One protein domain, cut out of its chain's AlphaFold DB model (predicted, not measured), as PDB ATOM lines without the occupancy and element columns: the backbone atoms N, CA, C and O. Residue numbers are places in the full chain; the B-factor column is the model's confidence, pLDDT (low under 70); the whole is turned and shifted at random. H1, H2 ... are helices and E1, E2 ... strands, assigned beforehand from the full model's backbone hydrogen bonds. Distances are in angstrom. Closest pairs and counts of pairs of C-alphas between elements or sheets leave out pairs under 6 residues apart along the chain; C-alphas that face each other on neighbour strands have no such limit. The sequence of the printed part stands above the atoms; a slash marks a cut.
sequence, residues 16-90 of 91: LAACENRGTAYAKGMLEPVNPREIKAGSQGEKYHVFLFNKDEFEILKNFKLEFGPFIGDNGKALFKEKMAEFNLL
ATOM      1  N   LEU A  16      44.168  -1.877  -1.343       76.19
ATOM      2  CA  LEU A  16      45.581  -1.573  -1.179       76.19
ATOM      3  C   LEU A  16      45.865  -1.394   0.311       76.19
ATOM      4  O   LEU A  16      45.438  -0.416   0.929       76.19
ATOM      5  N   ALA A  17      46.568  -2.357   0.894       78.19
ATOM      6  CA  ALA A  17      47.047  -2.283   2.264       78.19
ATOM      7  C   ALA A  17      48.395  -1.561   2.279       78.19
ATOM      8  O   ALA A  17      49.312  -1.926   1.538       78.19
ATOM      9  N   ALA A  18      48.524  -0.539   3.122       70.00
ATOM     10  CA  ALA A  18      49.761   0.213   3.265       70.00
ATOM     11  C   ALA A  18      50.375  -0.038   4.647       70.00
ATOM     12  O   ALA A  18      49.718   0.164   5.670       70.00
ATOM     13  N   CYS A  19      51.641  -0.466   4.648       61.22
ATOM     14  CA  CYS A  19      52.492  -0.670   5.823       61.22
ATOM     15  C   CYS A  19      51.782  -1.385   6.990       61.22
ATOM     16  O   CYS A  19      51.326  -0.715   7.913       61.22
ATOM     17  N   GLU A  20      51.697  -2.722   6.924       60.50
ATOM     18  CA  GLU A  20      51.283  -3.645   8.006       60.50
ATOM     19  C   GLU A  20      50.361  -3.013   9.071       60.50
ATOM     20  O   GLU A  20      50.706  -2.947  10.250       60.50
ATOM     21  N   ASN A  21      49.178  -2.549   8.641       58.03
ATOM     22  CA  ASN A  21      48.081  -2.009   9.466       58.03
ATOM     23  C   ASN A  21      48.049  -0.493   9.742       58.03
ATOM     24  O   ASN A  21      47.231  -0.058  10.552       58.03
ATOM     25  N   ARG A  22      48.851   0.343   9.069       62.50
ATOM     26  CA  ARG A  22      48.705   1.813   9.193       62.50
ATOM     27  C   ARG A  22      47.537   2.396   8.396       62.50
ATOM     28  O   ARG A  22      47.074   3.482   8.725       62.50
ATOM     29  N   GLY A  23      47.037   1.683   7.391       64.44
ATOM     30  CA  GLY A  23      45.820   2.071   6.685       64.44
ATOM     31  C   GLY A  23      45.485   1.153   5.515       64.44
ATOM     32  O   GLY A  23      46.362   0.512   4.931       64.44
ATOM     33  N   THR A  24      44.201   1.105   5.168       63.09
ATOM     34  CA  THR A  24      43.697   0.446   3.960       63.09
ATOM     35  C   THR A  24      43.047   1.482   3.052       63.09
ATOM     36  O   THR A  24      42.194   2.266   3.474       63.09
ATOM     37  N   ALA A  25      43.464   1.501   1.789       68.50
ATOM     38  CA  ALA A  25      42.837   2.302   0.754       68.50
ATOM     39  C   ALA A  25      41.968   1.390  -0.113       68.50
ATOM     40  O   ALA A  25      42.452   0.450  -0.747       68.50
ATOM     41  N   TYR A  26      40.670   1.678  -0.145       64.44
ATOM     42  CA  TYR A  26      39.767   1.064  -1.107       64.44
ATOM     43  C   TYR A  26      39.857   1.817  -2.424       64.44
ATOM     44  O   TYR A  26      39.876   3.051  -2.440       64.44
ATOM     45  N   ALA A  27      39.851   1.076  -3.526       63.94
ATOM     46  CA  ALA A  27      39.704   1.679  -4.836       63.94
ATOM     47  C   ALA A  27      38.310   2.338  -4.908       63.94
ATOM     48  O   ALA A  27      37.277   1.665  -4.960       63.94
ATOM     49  N   LYS A  28      38.251   3.672  -4.809       58.69
ATOM     50  CA  LYS A  28      36.988   4.415  -4.897       58.69
ATOM     51  C   LYS A  28      36.614   4.542  -6.370       58.69
ATOM     52  O   LYS A  28      37.157   5.380  -7.083       58.69
ATOM     53  N   GLY A  29      35.638   3.742  -6.795       55.22
ATOM     54  CA  GLY A  29      35.181   3.634  -8.186       55.22
ATOM     55  C   GLY A  29      34.734   4.932  -8.879       55.22
ATOM     56  O   GLY A  29      34.511   4.900 -10.079       55.22
ATOM     57  N   MET A  30      34.631   6.074  -8.182       53.06
ATOM     58  CA  MET A  30      34.358   7.382  -8.805       53.06
ATOM     59  C   MET A  30      35.522   7.937  -9.642       53.06
ATOM     60  O   MET A  30      35.284   8.805 -10.475       53.06
ATOM     61  N   LEU A  31      36.759   7.480  -9.415       59.38
ATOM     62  CA  LEU A  31      37.948   7.914 -10.169       59.38
ATOM     63  C   LEU A  31      38.469   6.838 -11.134       59.38
ATOM     64  O   LEU A  31      39.425   7.080 -11.868       59.38
ATOM     65  N   GLU A  32      37.867   5.647 -11.130       62.22
ATOM     66  CA  GLU A  32      38.278   4.557 -12.010       62.22
ATOM     67  C   GLU A  32      37.548   4.647 -13.358       62.22
ATOM     68  O   GLU A  32      36.342   4.905 -13.380       62.22
ATOM     69  N   PRO A  33      38.232   4.392 -14.490       59.53
ATOM     70  CA  PRO A  33      37.569   4.280 -15.782       59.53
ATOM     71  C   PRO A  33      36.456   3.227 -15.732       59.53
ATOM     72  O   PRO A  33      36.636   2.148 -15.151       59.53
ATOM     73  N   VAL A  34      35.322   3.516 -16.379       61.00
ATOM     74  CA  VAL A  34      34.211   2.566 -16.556       61.00
ATOM     75  C   VAL A  34      34.630   1.510 -17.584       61.00
ATOM     76  O   VAL A  34      34.215   1.521 -18.737       61.00
ATOM     77  N   ASN A  35      35.520   0.615 -17.168       63.31
ATOM     78  CA  ASN A  35      35.925  -0.549 -17.942       63.31
ATOM     79  C   ASN A  35      34.873  -1.658 -17.803       63.31
ATOM     80  O   ASN A  35      34.111  -1.664 -16.826       63.31
ATOM     81  N   PRO A  36      34.818  -2.611 -18.753       63.97
ATOM     82  CA  PRO A  36      33.906  -3.738 -18.654       63.97
ATOM     83  C   PRO A  36      34.096  -4.445 -17.309       63.97
ATOM     84  O   PRO A  36      35.189  -4.878 -16.949       63.97
ATOM     85  N   ARG A  37      32.999  -4.528 -16.552       67.44
ATOM     86  CA  ARG A  37      32.944  -5.161 -15.227       67.44
ATOM     87  C   ARG A  37      33.130  -6.682 -15.300       67.44
ATOM     88  O   ARG A  37      33.390  -7.317 -14.284       67.44
ATOM     89  N   GLU A  38      32.985  -7.233 -16.499       74.94
ATOM     90  CA  GLU A  38      32.926  -8.652 -16.802       74.94
ATOM     91  C   GLU A  38      34.006  -9.025 -17.821       74.94
ATOM     92  O   GLU A  38      34.146  -8.370 -18.858       74.94
ATOM     93  N   ILE A  39      34.742 -10.102 -17.546       77.38
ATOM     94  CA  ILE A  39      35.713 -10.682 -18.480       77.38
ATOM     95  C   ILE A  39      35.219 -12.066 -18.896       77.38
ATOM     96  O   ILE A  39      35.005 -12.935 -18.049       77.38
ATOM     97  N   LYS A  40      35.048 -12.277 -20.206       81.56
ATOM     98  CA  LYS A  40      34.675 -13.580 -20.775       81.56
ATOM     99  C   LYS A  40      35.820 -14.581 -20.629       81.56
ATOM    100  O   LYS A  40      36.993 -14.219 -20.697       81.56
ATOM    101  N   ALA A  41      35.494 -15.863 -20.513       80.75
ATOM    102  CA  ALA A  41      36.518 -16.898 -20.455       80.75
ATOM    103  C   ALA A  41      37.389 -16.944 -21.715       80.75
ATOM    104  O   ALA A  41      36.902 -16.814 -22.837       80.75
ATOM    105  N   GLY A  42      38.696 -17.110 -21.504       83.50
ATOM    106  CA  GLY A  42      39.703 -17.066 -22.565       83.50
ATOM    107  C   GLY A  42      39.995 -15.661 -23.102       83.50
ATOM    108  O   GLY A  42      40.865 -15.523 -23.953       83.50
ATOM    109  N   SER A  43      39.298 -14.627 -22.618       82.38
ATOM    110  CA  SER A  43      39.584 -13.230 -22.952       82.38
ATOM    111  C   SER A  43      40.519 -12.602 -21.918       82.38
ATOM    112  O   SER A  43      40.572 -13.035 -20.767       82.38
ATOM    113  N   GLN A  44      41.232 -11.555 -22.327       80.38
ATOM    114  CA  GLN A  44      42.050 -10.720 -21.451       80.38
ATOM    115  C   GLN A  44      41.372  -9.359 -21.273       80.38
ATOM    116  O   GLN A  44      40.763  -8.837 -22.207       80.38
ATOM    117  N   GLY A  45      41.470  -8.797 -20.070       77.00
ATOM    118  CA  GLY A  45      41.024  -7.442 -19.768       77.00
ATOM    119  C   GLY A  45      42.139  -6.662 -19.089       77.00
ATOM    120  O   GLY A  45      42.915  -7.228 -18.321       77.00
ATOM    121  N   GLU A  46      42.201  -5.366 -19.368       79.88
ATOM    122  CA  GLU A  46      43.126  -4.441 -18.721       79.88
ATOM    123  C   GLU A  46      42.336  -3.405 -17.926       79.88
ATOM    124  O   GLU A  46      41.297  -2.897 -18.368       79.88
ATOM    125  N   LYS A  47      42.809  -3.101 -16.717       75.12
ATOM    126  CA  LYS A  47      42.183  -2.108 -15.851       75.12
ATOM    127  C   LYS A  47      43.236  -1.316 -15.092       75.12
ATOM    128  O   LYS A  47      44.134  -1.886 -14.481       75.12
ATOM    129  N   TYR A  48      43.072   0.002 -15.114       77.69
ATOM    130  CA  TYR A  48      43.831   0.910 -14.271       77.69
ATOM    131  C   TYR A  48      43.122   1.084 -12.934       77.69
ATOM    132  O   TYR A  48      41.925   1.375 -12.888       77.69
ATOM    133  N   HIS A  49      43.889   0.932 -11.860       78.12
ATOM    134  CA  HIS A  49      43.452   1.189 -10.497       78.12
ATOM    135  C   HIS A  49      44.258   2.348  -9.933       78.12
ATOM    136  O   HIS A  49      45.489   2.317  -9.938       78.12
ATOM    137  N   VAL A  50      43.552   3.387  -9.494       78.81
ATOM    138  CA  VAL A  50      44.158   4.640  -9.042       78.81
ATOM    139  C   VAL A  50      43.895   4.807  -7.555       78.81
ATOM    140  O   VAL A  50      42.750   4.769  -7.104       78.81
ATOM    141  N   PHE A  51      44.968   5.027  -6.801       79.38
ATOM    142  CA  PHE A  51      44.928   5.274  -5.367       79.38
ATOM    143  C   PHE A  51      45.478   6.668  -5.091       79.38
ATOM    144  O   PHE A  51      46.579   7.003  -5.525       79.38
ATOM    145  N   LEU A  52      44.695   7.484  -4.388       79.25
ATOM    146  CA  LEU A  52      45.085   8.833  -3.998       79.25
ATOM    147  C   LEU A  52      45.513   8.837  -2.532       79.25
ATOM    148  O   LEU A  52      44.785   8.344  -1.672       79.25
ATOM    149  N   PHE A  53      46.668   9.434  -2.264       79.94
ATOM    150  CA  PHE A  53      47.235   9.578  -0.929       79.94
ATOM    151  C   PHE A  53      47.595  11.038  -0.672       79.94
ATOM    152  O   PHE A  53      47.984  11.750  -1.603       79.94
ATOM    153  N   ASN A  54      47.533  11.471   0.589       84.62
ATOM    154  CA  ASN A  54      48.223  12.698   0.971       84.62
ATOM    155  C   ASN A  54      49.729  12.494   0.814       84.62
ATOM    156  O   ASN A  54      50.249  11.409   1.082       84.62
ATOM    157  N   LYS A  55      50.433  13.548   0.397       86.06
ATOM    158  CA  LYS A  55      51.869  13.484   0.112       86.06
ATOM    159  C   LYS A  55      52.672  12.979   1.314       86.06
ATOM    160  O   LYS A  55      53.440  12.034   1.168       86.06
ATOM    161  N   ASP A  56      52.445  13.555   2.490       88.56
ATOM    162  CA  ASP A  56      53.209  13.226   3.699       88.56
ATOM    163  C   ASP A  56      52.961  11.774   4.144       88.56
ATOM    164  O   ASP A  56      53.888  11.045   4.493       88.56
ATOM    165  N   GLU A  57      51.712  11.307   4.047       81.50
ATOM    166  CA  GLU A  57      51.353   9.914   4.333       81.50
ATOM    167  C   GLU A  57      52.004   8.965   3.328       81.50
ATOM    168  O   GLU A  57      52.601   7.959   3.713       81.50
ATOM    169  N   PHE A  58      51.954   9.309   2.041       84.88
ATOM    170  CA  PHE A  58      52.600   8.527   0.998       84.88
ATOM    171  C   PHE A  58      54.111   8.441   1.214       84.88
ATOM    172  O   PHE A  58      54.698   7.387   1.002       84.88
ATOM    173  N   GLU A  59      54.772   9.507   1.658       84.50
ATOM    174  CA  GLU A  59      56.208   9.493   1.949       84.50
ATOM    175  C   GLU A  59      56.570   8.593   3.138       84.50
ATOM    176  O   GLU A  59      57.610   7.923   3.089       84.50
ATOM    177  N   ILE A  60      55.707   8.510   4.151       84.62
ATOM    178  CA  ILE A  60      55.883   7.632   5.319       84.62
ATOM    179  C   ILE A  60      55.631   6.162   4.955       84.62
ATOM    180  O   ILE A  60      56.347   5.277   5.428       84.62
ATOM    181  N   LEU A  61      54.631   5.884   4.119       82.12
ATOM    182  CA  LEU A  61      54.268   4.530   3.705       82.12
ATOM    183  C   LEU A  61      55.306   3.968   2.717       82.12
ATOM    184  O   LEU A  61      55.504   4.480   1.613       82.12
ATOM    185  N   LYS A  62      56.009   2.907   3.129       78.19
ATOM    186  CA  LYS A  62      57.094   2.301   2.333       78.19
ATOM    187  C   LYS A  62      56.693   1.036   1.586       78.19
ATOM    188  O   LYS A  62      57.214   0.793   0.509       78.19
ATOM    189  N   ASN A  63      55.756   0.273   2.142       85.06
ATOM    190  CA  ASN A  63      55.337  -1.013   1.600       85.06
ATOM    191  C   ASN A  63      53.848  -0.976   1.278       85.06
ATOM    192  O   ASN A  63      53.040  -0.606   2.137       85.06
ATOM    193  N   PHE A  64      53.500  -1.400   0.068       86.25
ATOM    194  CA  PHE A  64      52.122  -1.491  -0.389       86.25
ATOM    195  C   PHE A  64      51.836  -2.910  -0.875       86.25
ATOM    196  O   PHE A  64      52.593  -3.466  -1.672       86.25
ATOM    197  N   LYS A  65      50.731  -3.486  -0.405       88.56
ATOM    198  CA  LYS A  65      50.240  -4.795  -0.829       88.56
ATOM    199  C   LYS A  65      48.879  -4.620  -1.488       88.56
ATOM    200  O   LYS A  65      47.937  -4.144  -0.857       88.56
ATOM    201  N   LEU A  66      48.797  -4.978  -2.761       86.50
ATOM    202  CA  LEU A  66      47.563  -4.975  -3.528       86.50
ATOM    203  C   LEU A  66      46.896  -6.347  -3.413       86.50
ATOM    204  O   LEU A  66      47.505  -7.359  -3.752       86.50
ATOM    205  N   GLU A  67      45.646  -6.367  -2.972       87.31
ATOM    206  CA  GLU A  67      44.818  -7.567  -2.864       87.31
ATOM    207  C   GLU A  67      43.668  -7.475  -3.867       87.31
ATOM    208  O   GLU A  67      42.845  -6.556  -3.825       87.31
ATOM    209  N   PHE A  68      43.641  -8.421  -4.805       84.25
ATOM    210  CA  PHE A  68      42.733  -8.445  -5.946       84.25
ATOM    211  C   PHE A  68      41.829  -9.680  -5.872       84.25
ATOM    212  O   PHE A  68      42.279 -10.816  -6.054       84.25
ATOM    213  N   GLY A  69      40.547  -9.458  -5.582       81.19
ATOM    214  CA  GLY A  69      39.556 -10.509  -5.353       81.19
ATOM    215  C   GLY A  69      38.671 -10.221  -4.131       81.19
ATOM    216  O   GLY A  69      38.818  -9.167  -3.516       81.19
ATOM    217  N   PRO A  70      37.745 -11.129  -3.771       81.00
ATOM    218  CA  PRO A  70      37.478 -12.397  -4.442       81.00
ATOM    219  C   PRO A  70      36.809 -12.189  -5.809       81.00
ATOM    220  O   PRO A  70      36.241 -11.139  -6.115       81.00
ATOM    221  N   PHE A  71      36.903 -13.208  -6.657       82.81
ATOM    222  CA  PHE A  71      36.253 -13.225  -7.965       82.81
ATOM    223  C   PHE A  71      34.849 -13.795  -7.846       82.81
ATOM    224  O   PHE A  71      34.661 -14.833  -7.214       82.81
ATOM    225  N   ILE A  72      33.876 -13.153  -8.480       83.44
ATOM    226  CA  ILE A  72      32.475 -13.569  -8.453       83.44
ATOM    227  C   ILE A  72      32.091 -14.071  -9.839       83.44
ATOM    228  O   ILE A  72      32.401 -13.431 -10.846       83.44
ATOM    229  N   GLY A  73      31.454 -15.238  -9.882       81.25
ATOM    230  CA  GLY A  73      30.896 -15.785 -11.111       81.25
ATOM    231  C   GLY A  73      29.565 -15.132 -11.470       81.25
ATOM    232  O   GLY A  73      28.940 -14.451 -10.658       81.25
ATOM    233  N   ASP A  74      29.101 -15.405 -12.680       80.25
ATOM    234  CA  ASP A  74      27.768 -15.046 -13.183       80.25
ATOM    235  C   ASP A  74      26.605 -15.387 -12.229       80.25
ATOM    236  O   ASP A  74      25.630 -14.648 -12.129       80.25
ATOM    237  N   ASN A  75      26.724 -16.480 -11.480       81.50
ATOM    238  CA  ASN A  75      25.747 -16.938 -10.495       81.50
ATOM    239  C   ASN A  75      25.828 -16.219  -9.132       81.50
ATOM    240  O   ASN A  75      25.188 -16.659  -8.174       81.50
ATOM    241  N   GLY A  76      26.650 -15.171  -9.016       78.38
ATOM    242  CA  GLY A  76      26.851 -14.411  -7.782       78.38
ATOM    243  C   GLY A  76      27.662 -15.143  -6.708       78.38
ATOM    244  O   GLY A  76      27.841 -14.609  -5.614       78.38
ATOM    245  N   LYS A  77      28.164 -16.354  -6.984       83.75
ATOM    246  CA  LYS A  77      28.990 -17.113  -6.040       83.75
ATOM    247  C   LYS A  77      30.456 -16.745  -6.194       83.75
ATOM    248  O   LYS A  77      30.951 -16.544  -7.305       83.75
ATOM    249  N   ALA A  78      31.163 -16.743  -5.071       82.19
ATOM    250  CA  ALA A  78      32.607 -16.636  -5.087       82.19
ATOM    251  C   ALA A  78      33.235 -17.832  -5.815       82.19
ATOM    252  O   ALA A  78      32.900 -18.998  -5.584       82.19
ATOM    253  N   LEU A  79      34.160 -17.525  -6.711       81.88
ATOM    254  CA  LEU A  79      34.975 -18.482  -7.438       81.88
ATOM    255  C   LEU A  79      36.295 -18.717  -6.695       81.88
ATOM    256  O   LEU A  79      36.629 -18.037  -5.729       81.88
ATOM    257  N   PHE A  80      37.046 -19.728  -7.140       82.12
ATOM    258  CA  PHE A  80      38.398 -20.036  -6.650       82.12
ATOM    259  C   PHE A  80      38.526 -20.208  -5.125       82.12
ATOM    260  O   PHE A  80      39.613 -20.026  -4.584       82.12
ATOM    261  N   LYS A  81      37.446 -20.613  -4.439       84.94
ATOM    262  CA  LYS A  81      37.384 -20.709  -2.967       84.94
ATOM    263  C   LYS A  81      37.715 -19.379  -2.277       84.94
ATOM    264  O   LYS A  81      38.477 -19.377  -1.317       84.94
ATOM    265  N   GLU A  82      37.211 -18.269  -2.818       82.31
ATOM    266  CA  GLU A  82      37.404 -16.919  -2.260       82.31
ATOM    267  C   GLU A  82      38.870 -16.465  -2.206       82.31
ATOM    268  O   GLU A  82      39.209 -15.492  -1.539       82.31
ATOM    269  N   LYS A  83      39.757 -17.144  -2.943       79.94
ATOM    270  CA  LYS A  83      41.159 -16.751  -3.019       79.94
ATOM    271  C   LYS A  83      41.306 -15.381  -3.671       79.94
ATOM    272  O   LYS A  83      40.657 -15.081  -4.674       79.94
ATOM    273  N   MET A  84      42.233 -14.609  -3.120       84.44
ATOM    274  CA  MET A  84      42.669 -13.325  -3.650       84.44
ATOM    275  C   MET A  84      44.055 -13.480  -4.271       84.44
ATOM    276  O   MET A  84      44.859 -14.303  -3.824       84.44
ATOM    277  N   ALA A  85      44.319 -12.715  -5.324       85.12
ATOM    278  CA  ALA A  85      45.669 -12.525  -5.829       85.12
ATOM    279  C   ALA A  85      46.323 -11.380  -5.054       85.12
ATOM    280  O   ALA A  85      45.712 -10.330  -4.866       85.12
ATOM    281  N   GLU A  86      47.555 -11.588  -4.607       88.50
ATOM    282  CA  GLU A  86      48.291 -10.622  -3.799       88.50
ATOM    283  C   GLU A  86      49.544 -10.170  -4.540       88.50
ATOM    284  O   GLU A  86      50.296 -10.996  -5.063       88.50
ATOM    285  N   PHE A  87      49.784  -8.863  -4.564       88.00
ATOM    286  CA  PHE A  87      50.952  -8.274  -5.206       88.00
ATOM    287  C   PHE A  87      51.644  -7.327  -4.235       88.00
ATOM    288  O   PHE A  87      51.028  -6.395  -3.721       88.00
ATOM    289  N   ASN A  88      52.940  -7.534  -4.015       88.81
ATOM    290  CA  ASN A  88      53.772  -6.552  -3.331       88.81
ATOM    291  C   ASN A  88      54.205  -5.504  -4.353       88.81
ATOM    292  O   ASN A  88      54.872  -5.834  -5.336       88.81
ATOM    293  N   LEU A  89      53.810  -4.254  -4.137       85.12
ATOM    294  CA  LEU A  89      54.224  -3.148  -4.988       85.12
ATOM    295  C   LEU A  89      55.549  -2.611  -4.452       85.12
ATOM    296  O   LEU A  89      55.618  -2.098  -3.333       85.12
ATOM    297  N   LEU A  90      56.599  -2.768  -5.254       77.31
ATOM    298  CA  LEU A  90      57.905  -2.201  -4.954       77.31
ATOM    299  C   LEU A  90      57.857  -0.685  -5.154       77.31
ATOM    300  O   LEU A  90      57.244  -0.200  -6.109       77.31
TER     301      LEU A  90
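What this domain is: This is residues 16 to 90 of the 91 residues of an uncharacterized protein of Peribacillus psychrosaccharolyticus (UniProt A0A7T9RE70). With little regular structure, this is a small sheet of four short antiparallel strands, order E2, E1, E3, E5, with helix H1 toward one end of an elongated outline, E4 toward the other, and a long loop whose residues 39 to 44 stick out. Of 75 printed residues, 26 are in named elements, E1 E2 H1 E3 E4 E5 along the chain, class mixed. The whole is loose, radius of gyration of the C-alphas 14.6 A, spanning 42 by 27 by 20 A.

Where its parts are: E1, residues 16 to 18, begins at C-alpha 16 (45.581, -1.573, -1.179). E2 is 23 to 26, H1 55 to 60, E3 64 to 68 (12.9 A), E4 71 to 73. E5, 85 to 89 (12.7 A), ends at C-alpha 89 (54.224, -3.148, -4.988).

How they stand to each other: E1 and E2 form a hairpin, N 25 to O 16 2.9 A. E1 and E3 are antiparallel at 158 degrees, N 17 to O 65 2.9 A; E3 and E5 likewise, N 66 to O 87 2.8 A. E2, H1, E3 are a split strand-helix-strand unit, two strands running the same way with E1 between, its crossover right-handed. H1, every O i to N i+4 pair within hydrogen-bond range, is only just not on the sheet, with 4 pairs of C-alphas within 10 A. E3 runs on into E4 at 9 degrees; E4 pairs with no named strand.

The domain as a whole: The farthest C-alphas, Asp 56 and Asn 75, are 43.2 A apart. The printed part has no cut; the links E2 to H1 and E4 to E5 are long. Residues 19 to 37 have pLDDT under 70.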